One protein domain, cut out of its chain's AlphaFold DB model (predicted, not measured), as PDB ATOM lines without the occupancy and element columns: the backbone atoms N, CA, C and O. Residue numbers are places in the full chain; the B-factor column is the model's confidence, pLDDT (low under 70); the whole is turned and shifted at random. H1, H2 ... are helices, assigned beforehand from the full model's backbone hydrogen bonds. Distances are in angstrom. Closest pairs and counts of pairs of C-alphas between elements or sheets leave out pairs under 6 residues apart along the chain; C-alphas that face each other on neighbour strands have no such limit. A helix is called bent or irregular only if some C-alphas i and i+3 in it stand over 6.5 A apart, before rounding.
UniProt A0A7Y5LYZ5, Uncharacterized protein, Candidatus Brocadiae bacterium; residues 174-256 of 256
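AT A GLANCE: This is residues 174 to 256 of the 256 residues of an uncharacterized protein of Candidatus Brocadiae bacterium (UniProt A0A7Y5LYZ5). Three helices, H1, H2 and H3, form a small group with their lines nearly aligned: the short H1 and the kinked H2 each pack on H3, and their centres make a triangle. The fourth helix, H4, crosses H2 and is reached from the end of H3 by a long stretch with no named element. The printed part has 83 residues with four named helices, H1, H2, H3 and H4 in chain order, and no named strand; the class is all helix. It is compact, with a radius of gyration of the C-alphas of 11.5 A, and the C-alphas span 30 by 27 by 25 A, a rounded outline.

IN THESE COORDINATES: H1 runs from Ala 183, whose C-alpha is at (-15.286, -14.150, 14.326), to Ser 191. H2, residues 194 to 210, measures 24.8 A from first to last C-alpha. It is irregular: C-alphas 202 and 205 are 7.0 A apart, and it has a kink of 51 degrees near residue 203. H3, residues 212 to 229, is the longest helix by residues and measures 25.8 A; its first C-alpha is at (-18.585, -27.832, 9.042). H4, residues 243 to 254, measures 16.6 A and ends with C-alpha 254 at (-15.930, -22.898, -10.337).

HOW THE PARTS SIT: H1 touches H3, the same way at a shallow tilt of 10 degrees; the closest C-alphas are those of Gln 189 and Ala 221, 4.5 A apart, and H3 touches H1 with residues 217 to 225 alone. H1 and H2 are close but not clearly touching, with the C-alphas of Leu 188 and Ala 196 the closest at 7.0 A. H2 and H3 are a helical hairpin: they touch, opposite ways at a shallow tilt of 14 degrees, and the closest C-alphas, of Asn 208 and Gly 215, are 4.0 A apart. H2 touches H4 with residues 198 to 202 alone, about perpendicular at 80 degrees; the closest C-alphas, of Leu 201 and Glu 245, are 6.0 A apart. H3 and H4 are close but not clearly touching, with the C-alphas of Ala 219 and Trp 252 the closest at 7.6 A. H1 and H4 are apart. In H1, H3 and H4 every pair of O i and N i+4 is within hydrogen-bond range, and in H2 9 of 13 are.

THE WHOLE: The two C-alphas farthest apart, those of Ala 210 and Glu 234, are 30.0 A apart. The printed part has no cut, and it ends at residue 256, the chain's last. The links from H1 to H2 and from H2 to H3 are tight; the link from H3 to H4, residues 230 to 242, is long. The mean pLDDT of the printed part is 92.0, and residue 256 is the one printed residue under 70.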
ATOM      1  N   GLY A 174      -1.800 -17.783  10.227       84.31
ATOM      2  CA  GLY A 174      -0.525 -18.465  10.045       84.31
ATOM      3  C   GLY A 174      -0.497 -19.374   8.814       84.31
ATOM      4  O   GLY A 174      -0.940 -19.021   7.721       84.31
ATOM      5  N   ASP A 175       0.035 -20.578   9.002       83.88
ATOM      6  CA  ASP A 175       0.089 -21.644   7.997       83.88
ATOM      7  C   ASP A 175      -1.170 -22.536   7.987       83.88
ATOM      8  O   ASP A 175      -1.192 -23.562   7.310       83.88
ATOM      9  N   GLY A 176      -2.217 -22.172   8.738       80.81
ATOM     10  CA  GLY A 176      -3.425 -22.982   8.904       80.81
ATOM     11  C   GLY A 176      -3.276 -24.161   9.878       80.81
ATOM     12  O   GLY A 176      -4.190 -24.983   9.994       80.81
ATOM     13  N   SER A 177      -2.154 -24.268  10.601       79.50
ATOM     14  CA  SER A 177      -1.921 -25.350  11.570       79.50
ATOM     15  C   SER A 177      -2.700 -25.197  12.881       79.50
ATOM     16  O   SER A 177      -2.809 -26.163  13.637       79.50
ATOM     17  N   VAL A 178      -3.274 -24.027  13.160       81.19
ATOM     18  CA  VAL A 178      -3.998 -23.742  14.405       81.19
ATOM     19  C   VAL A 178      -5.454 -23.412  14.094       81.19
ATOM     20  O   VAL A 178      -5.755 -22.715  13.130       81.19
ATOM     21  N   LEU A 179      -6.376 -23.943  14.904       84.75
ATOM     22  CA  LEU A 179      -7.781 -23.550  14.829       84.75
ATOM     23  C   LEU A 179      -7.913 -22.117  15.336       84.75
ATOM     24  O   LEU A 179      -7.419 -21.785  16.411       84.75
ATOM     25  N   VAL A 180      -8.612 -21.295  14.573       86.88
ATOM     26  CA  VAL A 180      -8.858 -19.892  14.896       86.88
ATOM     27  C   VAL A 180     -10.359 -19.647  15.101       86.88
ATOM     28  O   VAL A 180     -11.184 -20.357  14.517       86.88
ATOM     29  N   PRO A 181     -10.758 -18.671  15.924       86.88
ATOM     30  CA  PRO A 181     -12.174 -18.383  16.141       86.88
ATOM     31  C   PRO A 181     -12.889 -17.859  14.893       86.88
ATOM     32  O   PRO A 181     -12.323 -17.091  14.118       86.88
ATOM     33  N   VAL A 182     -14.162 -18.245  14.737       87.81
ATOM     34  CA  VAL A 182     -15.005 -17.905  13.572       87.81
ATOM     35  C   VAL A 182     -15.121 -16.398  13.343       87.81
ATOM     36  O   VAL A 182     -15.091 -15.956  12.200       87.81
ATOM     37  N   ALA A 183     -15.170 -15.604  14.414       87.00
ATOM     38  CA  ALA A 183     -15.286 -14.150  14.326       87.00
ATOM     39  C   ALA A 183     -14.146 -13.492  13.514       87.00
ATOM     40  O   ALA A 183     -14.337 -12.431  12.920       87.00
ATOM     41  N   LEU A 184     -12.973 -14.135  13.403       88.31
ATOM     42  CA  LEU A 184     -11.886 -13.629  12.558       88.31
ATOM     43  C   LEU A 184     -12.240 -13.690  11.065       88.31
ATOM     44  O   LEU A 184     -11.761 -12.869  10.288       88.31
ATOM     45  N   PHE A 185     -13.099 -14.617  10.640       91.62
ATOM     46  CA  PHE A 185     -13.530 -14.712   9.243       91.62
ATOM     47  C   PHE A 185     -14.455 -13.557   8.864       91.62
ATOM     48  O   PHE A 185     -14.302 -12.999   7.778       91.62
ATOM     49  N   GLU A 186     -15.331 -13.124   9.775       89.00
ATOM     50  CA  GLU A 186     -16.170 -11.938   9.570       89.00
ATOM     51  C   GLU A 186     -15.327 -10.671   9.405       89.00
ATOM     52  O   GLU A 186     -15.596  -9.838   8.538       89.00
ATOM     53  N   VAL A 187     -14.276 -10.538  10.217       88.12
ATOM     54  CA  VAL A 187     -13.298  -9.451  10.114       88.12
ATOM     55  C   VAL A 187     -12.635  -9.440   8.736       88.12
ATOM     56  O   VAL A 187     -12.617  -8.410   8.059       88.12
ATOM     57  N   LEU A 188     -12.132 -10.589   8.284       91.00
ATOM     58  CA  LEU A 188     -11.465 -10.708   6.988       91.00
ATOM     59  C   LEU A 188     -12.422 -10.415   5.835       91.00
ATOM     60  O   LEU A 188     -12.077  -9.659   4.927       91.00
ATOM     61  N   GLN A 189     -13.646 -10.931   5.915       91.94
ATOM     62  CA  GLN A 189     -14.716 -10.640   4.970       91.94
ATOM     63  C   GLN A 189     -15.011  -9.137   4.883       91.94
ATOM     64  O   GLN A 189     -15.113  -8.596   3.780       91.94
ATOM     65  N   LYS A 190     -15.131  -8.451   6.028       88.81
ATOM     66  CA  LYS A 190     -15.364  -7.000   6.091       88.81
ATOM     67  C   LYS A 190     -14.174  -6.209   5.550       88.81
ATOM     68  O   LYS A 190     -14.392  -5.216   4.850       88.81
ATOM     69  N   SER A 191     -12.944  -6.651   5.825       88.50
ATOM     70  CA  SER A 191     -11.718  -6.006   5.335       88.50
ATOM     71  C   SER A 191     -11.577  -6.121   3.816       88.50
ATOM     72  O   SER A 191     -11.262  -5.142   3.145       88.50
ATOM     73  N   GLY A 192     -11.905  -7.281   3.241       90.50
ATOM     74  CA  GLY A 192     -11.697  -7.544   1.822       90.50
ATOM     75  C   GLY A 192     -10.235  -7.738   1.427       90.50
ATOM     76  O   GLY A 192      -9.938  -7.689   0.241       90.50
ATOM     77  N   ASP A 193      -9.309  -7.927   2.366       91.06
ATOM     78  CA  ASP A 193      -7.891  -7.993   2.025       91.06
ATOM     79  C   ASP A 193      -7.522  -9.311   1.329       91.06
ATOM     80  O   ASP A 193      -7.583 -10.402   1.906       91.06
ATOM     81  N   ARG A 194      -7.075  -9.207   0.071       94.62
ATOM     82  CA  ARG A 194      -6.631 -10.345  -0.748       94.62
ATOM     83  C   ARG A 194      -5.493 -11.159  -0.124       94.62
ATOM     84  O   ARG A 194      -5.330 -12.324  -0.483       94.62
ATOM     85  N   ARG A 195      -4.704 -10.584   0.792       92.25
ATOM     86  CA  ARG A 195      -3.602 -11.283   1.476       92.25
ATOM     87  C   ARG A 195      -4.101 -12.422   2.366       92.25
ATOM     88  O   ARG A 195      -3.381 -13.398   2.544       92.25
ATOM     89  N   ALA A 196      -5.349 -12.365   2.831       92.94
ATOM     90  CA  ALA A 196      -5.955 -13.440   3.612       92.94
ATOM     91  C   ALA A 196      -6.388 -14.662   2.781       92.94
ATOM     92  O   ALA A 196      -6.650 -15.719   3.353       92.94
ATOM     93  N   LEU A 197      -6.435 -14.579   1.444       95.00
ATOM     94  CA  LEU A 197      -6.968 -15.662   0.606       95.00
ATOM     95  C   LEU A 197      -6.185 -16.976   0.734       95.00
ATOM     96  O   LEU A 197      -6.791 -18.038   0.872       95.00
ATOM     97  N   VAL A 198      -4.851 -16.924   0.707       94.50
ATOM     98  CA  VAL A 198      -4.013 -18.130   0.832       94.50
ATOM     99  C   VAL A 198      -4.074 -18.724   2.244       94.50
ATOM    100  O   VAL A 198      -4.330 -19.925   2.356       94.50
ATOM    101  N   PRO A 199      -3.925 -17.939   3.328       94.06
ATOM    102  CA  PRO A 199      -4.145 -18.446   4.682       94.06
ATOM    103  C   PRO A 199      -5.523 -19.094   4.887       94.06
ATOM    104  O   PRO A 199      -5.608 -20.166   5.483       94.06
ATOM    105  N   LEU A 200      -6.599 -18.513   4.338       95.12
ATOM    106  CA  LEU A 200      -7.944 -19.101   4.412       95.12
ATOM    107  C   LEU A 200      -8.021 -20.464   3.700       95.12
ATOM    108  O   LEU A 200      -8.628 -21.396   4.232       95.12
ATOM    109  N   LEU A 201      -7.374 -20.618   2.537       95.19
ATOM    110  CA  LEU A 201      -7.288 -21.906   1.833       95.19
ATOM    111  C   LEU A 201      -6.550 -22.966   2.657       95.19
ATOM    112  O   LEU A 201      -7.014 -24.102   2.736       95.19
ATOM    113  N   ARG A 202      -5.428 -22.593   3.283       94.25
ATOM    114  CA  ARG A 202      -4.625 -23.484   4.139       94.25
ATOM    115  C   ARG A 202      -5.384 -23.944   5.373       94.25
ATOM    116  O   ARG A 202      -5.323 -25.109   5.755       94.25
ATOM    117  N   LEU A 203      -6.118 -23.022   5.979       94.31
ATOM    118  CA  LEU A 203      -6.863 -23.252   7.204       94.31
ATOM    119  C   LEU A 203      -8.133 -24.097   6.979       94.31
ATOM    120  O   LEU A 203      -8.541 -24.854   7.868       94.31
ATOM    121  N   PHE A 204      -8.754 -23.994   5.799       95.62
ATOM    122  CA  PHE A 204     -10.050 -24.610   5.508       95.62
ATOM    123  C   PHE A 204     -10.140 -26.113   5.821       95.62
ATOM    124  O   PHE A 204     -11.071 -26.484   6.536       95.62
ATOM    125  N   PRO A 205      -9.232 -27.000   5.356       93.94
ATOM    126  CA  PRO A 205      -9.378 -28.439   5.577       93.94
ATOM    127  C   PRO A 205      -9.452 -28.795   7.061       93.94
ATOM    128  O   PRO A 205     -10.269 -29.619   7.467       93.94
ATOM    129  N   ARG A 206      -8.629 -28.130   7.878       92.94
ATOM    130  CA  ARG A 206      -8.549 -28.373   9.318       92.94
ATOM    131  C   ARG A 206      -9.791 -27.865  10.043       92.94
ATOM    132  O   ARG A 206     -10.364 -28.592  10.849       92.94
ATOM    133  N   GLN A 207     -10.217 -26.642   9.741       92.88
ATOM    134  CA  GLN A 207     -11.410 -26.057  10.349       92.88
ATOM    135  C   GLN A 207     -12.679 -26.792   9.941       92.88
ATOM    136  O   GLN A 207     -13.503 -27.087  10.795       92.88
ATOM    137  N   ASN A 208     -12.806 -27.168   8.668       94.44
ATOM    138  CA  ASN A 208     -13.945 -27.932   8.178       94.44
ATOM    139  C   ASN A 208     -14.017 -29.333   8.804       94.44
ATOM    140  O   ASN A 208     -15.108 -29.821   9.079       94.44
ATOM    141  N   ALA A 209     -12.867 -29.974   9.052       94.62
ATOM    142  CA  ALA A 209     -12.815 -31.252   9.762       94.62
ATOM    143  C   ALA A 209     -13.218 -31.125  11.242       94.62
ATOM    144  O   ALA A 209     -13.789 -32.061  11.797       94.62
ATOM    145  N   ALA A 210     -12.931 -29.985  11.878       93.19
ATOM    146  CA  ALA A 210     -13.342 -29.711  13.253       93.19
ATOM    147  C   ALA A 210     -14.820 -29.286  13.356       93.19
ATOM    148  O   ALA A 210     -15.507 -29.653  14.306       93.19
ATOM    149  N   SER A 211     -15.301 -28.498  12.393       95.50
ATOM    150  CA  SER A 211     -16.642 -27.918  12.354       95.50
ATOM    151  C   SER A 211     -17.018 -27.532  10.921       95.50
ATOM    152  O   SER A 211     -16.443 -26.614  10.330       95.50
ATOM    153  N   GLU A 212     -18.048 -28.178  10.368       95.75
ATOM    154  CA  GLU A 212     -18.585 -27.832   9.042       95.75
ATOM    155  C   GLU A 212     -19.073 -26.377   8.991       95.75
ATOM    156  O   GLU A 212     -18.929 -25.696   7.976       95.75
ATOM    157  N   HIS A 213     -19.630 -25.867  10.095       94.94
ATOM    158  CA  HIS A 213     -20.010 -24.460  10.191       94.94
ATOM    159  C   HIS A 213     -18.792 -23.553  10.000       94.94
ATOM    160  O   HIS A 213     -18.822 -22.705   9.118       94.94
ATOM    161  N   SER A 214     -17.687 -23.797  10.707       92.88
ATOM    162  CA  SER A 214     -16.454 -23.016  10.540       92.88
ATOM    163  C   SER A 214     -15.883 -23.127   9.122       92.88
ATOM    164  O   SER A 214     -15.402 -22.138   8.575       92.88
ATOM    165  N   GLY A 215     -15.982 -24.300   8.488       95.38
ATOM    166  CA  GLY A 215     -15.625 -24.471   7.078       95.38
ATOM    167  C   GLY A 215     -16.458 -23.593   6.132       95.38
ATOM    168  O   GLY A 215     -15.907 -22.994   5.204       95.38
ATOM    169  N   ARG A 216     -17.771 -23.480   6.373       95.81
ATOM    170  CA  ARG A 216     -18.661 -22.597   5.598       95.81
ATOM    171  C   ARG A 216     -18.278 -21.128   5.749       95.81
ATOM    172  O   ARG A 216     -18.111 -20.471   4.726       95.81
ATOM    173  N   GLU A 217     -18.037 -20.665   6.971       95.75
ATOM    174  CA  GLU A 217     -17.636 -19.277   7.256       95.75
ATOM    175  C   GLU A 217     -16.333 -18.892   6.533       95.75
ATOM    176  O   GLU A 217     -16.242 -17.838   5.905       95.75
ATOM    177  N   ILE A 218     -15.336 -19.786   6.511       95.88
ATOM    178  CA  ILE A 218     -14.090 -19.565   5.754       95.88
ATOM    179  C   ILE A 218     -14.371 -19.442   4.256       95.88
ATOM    180  O   ILE A 218     -13.828 -18.560   3.588       95.88
ATOM    181  N   ALA A 219     -15.202 -20.332   3.708       96.00
ATOM    182  CA  ALA A 219     -15.539 -20.310   2.290       96.00
ATOM    183  C   ALA A 219     -16.325 -19.042   1.911       96.00
ATOM    184  O   ALA A 219     -16.143 -18.511   0.814       96.00
ATOM    185  N   GLU A 220     -17.194 -18.550   2.792       95.88
ATOM    186  CA  GLU A 220     -17.933 -17.300   2.606       95.88
ATOM    187  C   GLU A 220     -17.009 -16.085   2.641       95.88
ATOM    188  O   GLU A 220     -17.021 -15.299   1.687       95.88
ATOM    189  N   ALA A 221     -16.130 -15.992   3.643       95.62
ATOM    190  CA  ALA A 221     -15.125 -14.939   3.719       95.62
ATOM    191  C   ALA A 221     -14.223 -14.926   2.475       95.62
ATOM    192  O   ALA A 221     -14.033 -13.879   1.851       95.62
ATOM    193  N   PHE A 222     -13.742 -16.098   2.041       97.06
ATOM    194  CA  PHE A 222     -12.940 -16.236   0.826       97.06
ATOM    195  C   PHE A 222     -13.680 -15.714  -0.413       97.06
ATOM    196  O   PHE A 222     -13.144 -14.896  -1.162       97.06
ATOM    197  N   ARG A 223     -14.927 -16.153  -0.637       96.06
ATOM    198  CA  ARG A 223     -15.726 -15.713  -1.794       96.06
ATOM    199  C   ARG A 223     -16.013 -14.217  -1.755       96.06
ATOM    200  O   ARG A 223     -15.991 -13.575  -2.804       96.06
ATOM    201  N   ALA A 224     -16.276 -13.663  -0.574       95.44
ATOM    202  CA  ALA A 224     -16.515 -12.238  -0.407       95.44
ATOM    203  C   ALA A 224     -15.284 -11.410  -0.802       95.44
ATOM    204  O   ALA A 224     -15.419 -10.464  -1.580       95.44
ATOM    205  N   ILE A 225     -14.091 -11.814  -0.348       95.44
ATOM    206  CA  ILE A 225     -12.820 -11.174  -0.719       95.44
ATOM    207  C   ILE A 225     -12.580 -11.311  -2.228       95.44
ATOM    208  O   ILE A 225     -12.346 -10.310  -2.900       95.44
ATOM    209  N   VAL A 226     -12.722 -12.517  -2.792       96.44
ATOM    210  CA  VAL A 226     -12.558 -12.754  -4.238       96.44
ATOM    211  C   VAL A 226     -13.474 -11.859  -5.068       96.44
ATOM    212  O   VAL A 226     -13.027 -11.244  -6.036       96.44
ATOM    213  N   LYS A 227     -14.752 -11.760  -4.684       95.75
ATOM    214  CA  LYS A 227     -15.742 -10.932  -5.379       95.75
ATOM    215  C   LYS A 227     -15.399  -9.446  -5.288       95.75
ATOM    216  O   LYS A 227     -15.519  -8.747  -6.293       95.75
ATOM    217  N   ARG A 228     -15.004  -8.961  -4.105       95.38
ATOM    218  CA  ARG A 228     -14.652  -7.551  -3.874       95.38
ATOM    219  C   ARG A 228     -13.400  -7.157  -4.658       95.38
ATOM    220  O   ARG A 228     -13.432  -6.175  -5.392       95.38
ATOM    221  N   GLU A 229     -12.350  -7.962  -4.549       95.88
ATOM    222  CA  GLU A 229     -11.031  -7.691  -5.128       95.88
ATOM    223  C   GLU A 229     -10.906  -8.146  -6.590       95.88
ATOM    224  O   GLU A 229      -9.866  -7.956  -7.217       95.88
ATOM    225  N   LYS A 230     -11.969  -8.744  -7.150       96.06
ATOM    226  CA  LYS A 230     -12.018  -9.297  -8.516       96.06
ATOM    227  C   LYS A 230     -10.869 -10.271  -8.789       96.06
ATOM    228  O   LYS A 230     -10.284 -10.284  -9.871       96.06
ATOM    229  N   VAL A 231     -10.548 -11.078  -7.785       96.31
ATOM    230  CA  VAL A 231      -9.463 -12.053  -7.845       96.31
ATOM    231  C   VAL A 231      -9.870 -13.230  -8.733       96.31
ATOM    232  O   VAL A 231     -11.007 -13.697  -8.719       96.31
ATOM    233  N   THR A 232      -8.921 -13.725  -9.515       95.25
ATOM    234  CA  THR A 232      -9.065 -14.881 -10.407       95.25
ATOM    235  C   THR A 232      -8.062 -15.966 -10.025       95.25
ATOM    236  O   THR A 232      -7.112 -15.706  -9.289       95.25
ATOM    237  N   ALA A 233      -8.221 -17.181 -10.558       94.12
ATOM    238  CA  ALA A 233      -7.278 -18.281 -10.318       94.12
ATOM    239  C   ALA A 233      -5.829 -17.956 -10.745       94.12
ATOM    240  O   ALA A 233      -4.888 -18.543 -10.224       94.12
ATOM    241  N   GLU A 234      -5.656 -17.008 -11.669       94.94
ATOM    242  CA  GLU A 234      -4.364 -16.562 -12.208       94.94
ATOM    243  C   GLU A 234      -3.761 -15.386 -11.424       94.94
ATOM    244  O   GLU A 234      -2.681 -14.897 -11.753       94.94
ATOM    245  N   SER A 235      -4.454 -14.892 -10.395       96.00
ATOM    246  CA  SER A 235      -3.991 -13.735  -9.631       96.00
ATOM    247  C   SER A 235      -2.677 -14.032  -8.890       96.00
ATOM    248  O   SER A 235      -2.537 -15.113  -8.313       96.00
ATOM    249  N   PRO A 236      -1.735 -13.066  -8.813       96.00
ATOM    250  CA  PRO A 236      -0.411 -13.288  -8.221       96.00
ATOM    251  C   PRO A 236      -0.425 -13.784  -6.773       96.00
ATOM    252  O   PRO A 236       0.497 -14.476  -6.356       96.00
ATOM    253  N   CYS A 237      -1.477 -13.474  -6.008       93.75
ATOM    254  CA  CYS A 237      -1.623 -13.950  -4.633       93.75
ATOM    255  C   CYS A 237      -1.670 -15.481  -4.520       93.75
ATOM    256  O   CYS A 237      -1.384 -15.997  -3.451       93.75
ATOM    257  N   PHE A 238      -1.982 -16.213  -5.596       96.12
ATOM    258  CA  PHE A 238      -1.987 -17.680  -5.619       96.12
ATOM    259  C   PHE A 238      -0.702 -18.298  -6.190       96.12
ATOM    260  O   PHE A 238      -0.643 -19.512  -6.390       96.12
ATOM    261  N   ALA A 239       0.337 -17.501  -6.462       94.06
ATOM    262  CA  ALA A 239       1.599 -18.013  -7.001       94.06
ATOM    263  C   ALA A 239       2.244 -19.055  -6.073       94.06
ATOM    264  O   ALA A 239       2.766 -20.065  -6.543       94.06
ATOM    265  N   GLU A 240       2.126 -18.844  -4.761       91.31
ATOM    266  CA  GLU A 240       2.646 -19.736  -3.720       91.31
ATOM    267  C   GLU A 240       1.737 -20.939  -3.435       91.31
ATOM    268  O   GLU A 240       2.067 -21.758  -2.576       91.31
ATOM    269  N   CYS A 241       0.596 -21.065  -4.128       93.06
ATOM    270  CA  CYS A 241      -0.339 -22.138  -3.834       93.06
ATOM    271  C   CYS A 241       0.188 -23.512  -4.259       93.06
ATOM    272  O   CYS A 241       0.438 -23.753  -5.449       93.06
ATOM    273  N   GLY A 242       0.271 -24.431  -3.295       92.81
ATOM    274  CA  GLY A 242       0.603 -25.838  -3.512       92.81
ATOM    275  C   GLY A 242      -0.539 -26.634  -4.157       92.81
ATOM    276  O   GLY A 242      -1.646 -26.132  -4.350       92.81
ATOM    277  N   GLY A 243      -0.291 -27.909  -4.474       93.81
ATOM    278  CA  GLY A 243      -1.278 -28.795  -5.115       93.81
ATOM    279  C   GLY A 243      -2.645 -28.838  -4.407       93.81
ATOM    280  O   GLY A 243      -3.649 -28.520  -5.048       93.81
ATOM    281  N   PRO A 244      -2.702 -29.142  -3.093       92.38
ATOM    282  CA  PRO A 244      -3.964 -29.178  -2.349       92.38
ATOM    283  C   PRO A 244      -4.710 -27.835  -2.350       92.38
ATOM    284  O   PRO A 244      -5.928 -27.787  -2.508       92.38
ATOM    285  N   GLU A 245      -3.975 -26.729  -2.222       94.12
ATOM    286  CA  GLU A 245      -4.541 -25.377  -2.208       94.12
ATOM    287  C   GLU A 245      -5.116 -25.004  -3.579       94.12
ATOM    288  O   GLU A 245      -6.210 -24.448  -3.654       94.12
ATOM    289  N   ARG A 246      -4.432 -25.366  -4.675       94.31
ATOM    290  CA  ARG A 246      -4.919 -25.147  -6.048       94.31
ATOM    291  C   ARG A 246      -6.161 -25.968  -6.372       94.31
ATOM    292  O   ARG A 246      -7.055 -25.473  -7.062       94.31
ATOM    293  N   GLU A 247      -6.241 -27.202  -5.879       93.75
ATOM    294  CA  GLU A 247      -7.441 -28.024  -6.033       93.75
ATOM    295  C   GLU A 247      -8.632 -27.380  -5.312       93.75
ATOM    296  O   GLU A 247      -9.704 -27.204  -5.899       93.75
ATOM    297  N   GLN A 248      -8.429 -26.954  -4.063       94.38
ATOM    298  CA  GLN A 248      -9.456 -26.272  -3.279       94.38
ATOM    299  C   GLN A 248      -9.883 -24.942  -3.923       94.38
ATOM    300  O   GLN A 248     -11.079 -24.680  -4.064       94.38
ATOM    301  N   LEU A 249      -8.919 -24.139  -4.378       94.62
ATOM    302  CA  LEU A 249      -9.144 -22.895  -5.114       94.62
ATOM    303  C   LEU A 249     -10.015 -23.130  -6.353       94.62
ATOM    304  O   LEU A 249     -11.011 -22.434  -6.558       94.62
ATOM    305  N   SER A 250      -9.684 -24.152  -7.145       93.38
ATOM    306  CA  SER A 250     -10.443 -24.515  -8.345       93.38
ATOM    307  C   SER A 250     -11.889 -24.860  -7.998       93.38
ATOM    308  O   SER A 250     -12.813 -24.381  -8.656       93.38
ATOM    309  N   ARG A 251     -12.116 -25.623  -6.922       93.69
ATOM    310  CA  ARG A 251     -13.467 -25.962  -6.441       93.69
ATOM    311  C   ARG A 251     -14.265 -24.734  -6.002       93.69
ATOM    312  O   ARG A 251     -15.480 -24.699  -6.183       93.69
ATOM    313  N   TRP A 252     -13.617 -23.746  -5.393       93.62
ATOM    314  CA  TRP A 252     -14.286 -22.543  -4.895       93.62
ATOM    315  C   TRP A 252     -14.595 -21.515  -5.973       93.62
ATOM    316  O   TRP A 252     -15.641 -20.878  -5.889       93.62
ATOM    317  N   LEU A 253     -13.741 -21.386  -6.989       91.12
ATOM    318  CA  LEU A 253     -13.946 -20.436  -8.084       91.12
ATOM    319  C   LEU A 253     -14.878 -20.959  -9.192       91.12
ATOM    320  O   LEU A 253     -15.427 -20.164  -9.949       91.12
ATOM    321  N   THR A 254     -15.068 -22.278  -9.304       89.38
ATOM    322  CA  THR A 254     -15.930 -22.898 -10.337       89.38
ATOM    323  C   THR A 254     -17.390 -23.061  -9.920       89.38
ATOM    324  O   THR A 254     -18.256 -23.167 -10.790       89.38
ATOM    325  N   LYS A 255     -17.687 -23.056  -8.614       75.62
ATOM    326  CA  LYS A 255     -19.064 -23.045  -8.100       75.62
ATOM    327  C   LYS A 255     -19.681 -21.661  -8.334       75.62
ATOM    328  O   LYS A 255     -19.530 -20.775  -7.495       75.62
ATOM    329  N   LYS A 256     -20.305 -21.491  -9.503       56.91
ATOM    330  CA  LYS A 256     -21.211 -20.373  -9.803       56.91
ATOM    331  C   LYS A 256     -22.489 -20.473  -8.984       56.91
ATOM    332  O   LYS A 256     -22.966 -21.616  -8.797       56.91
TER     333      LYS A 256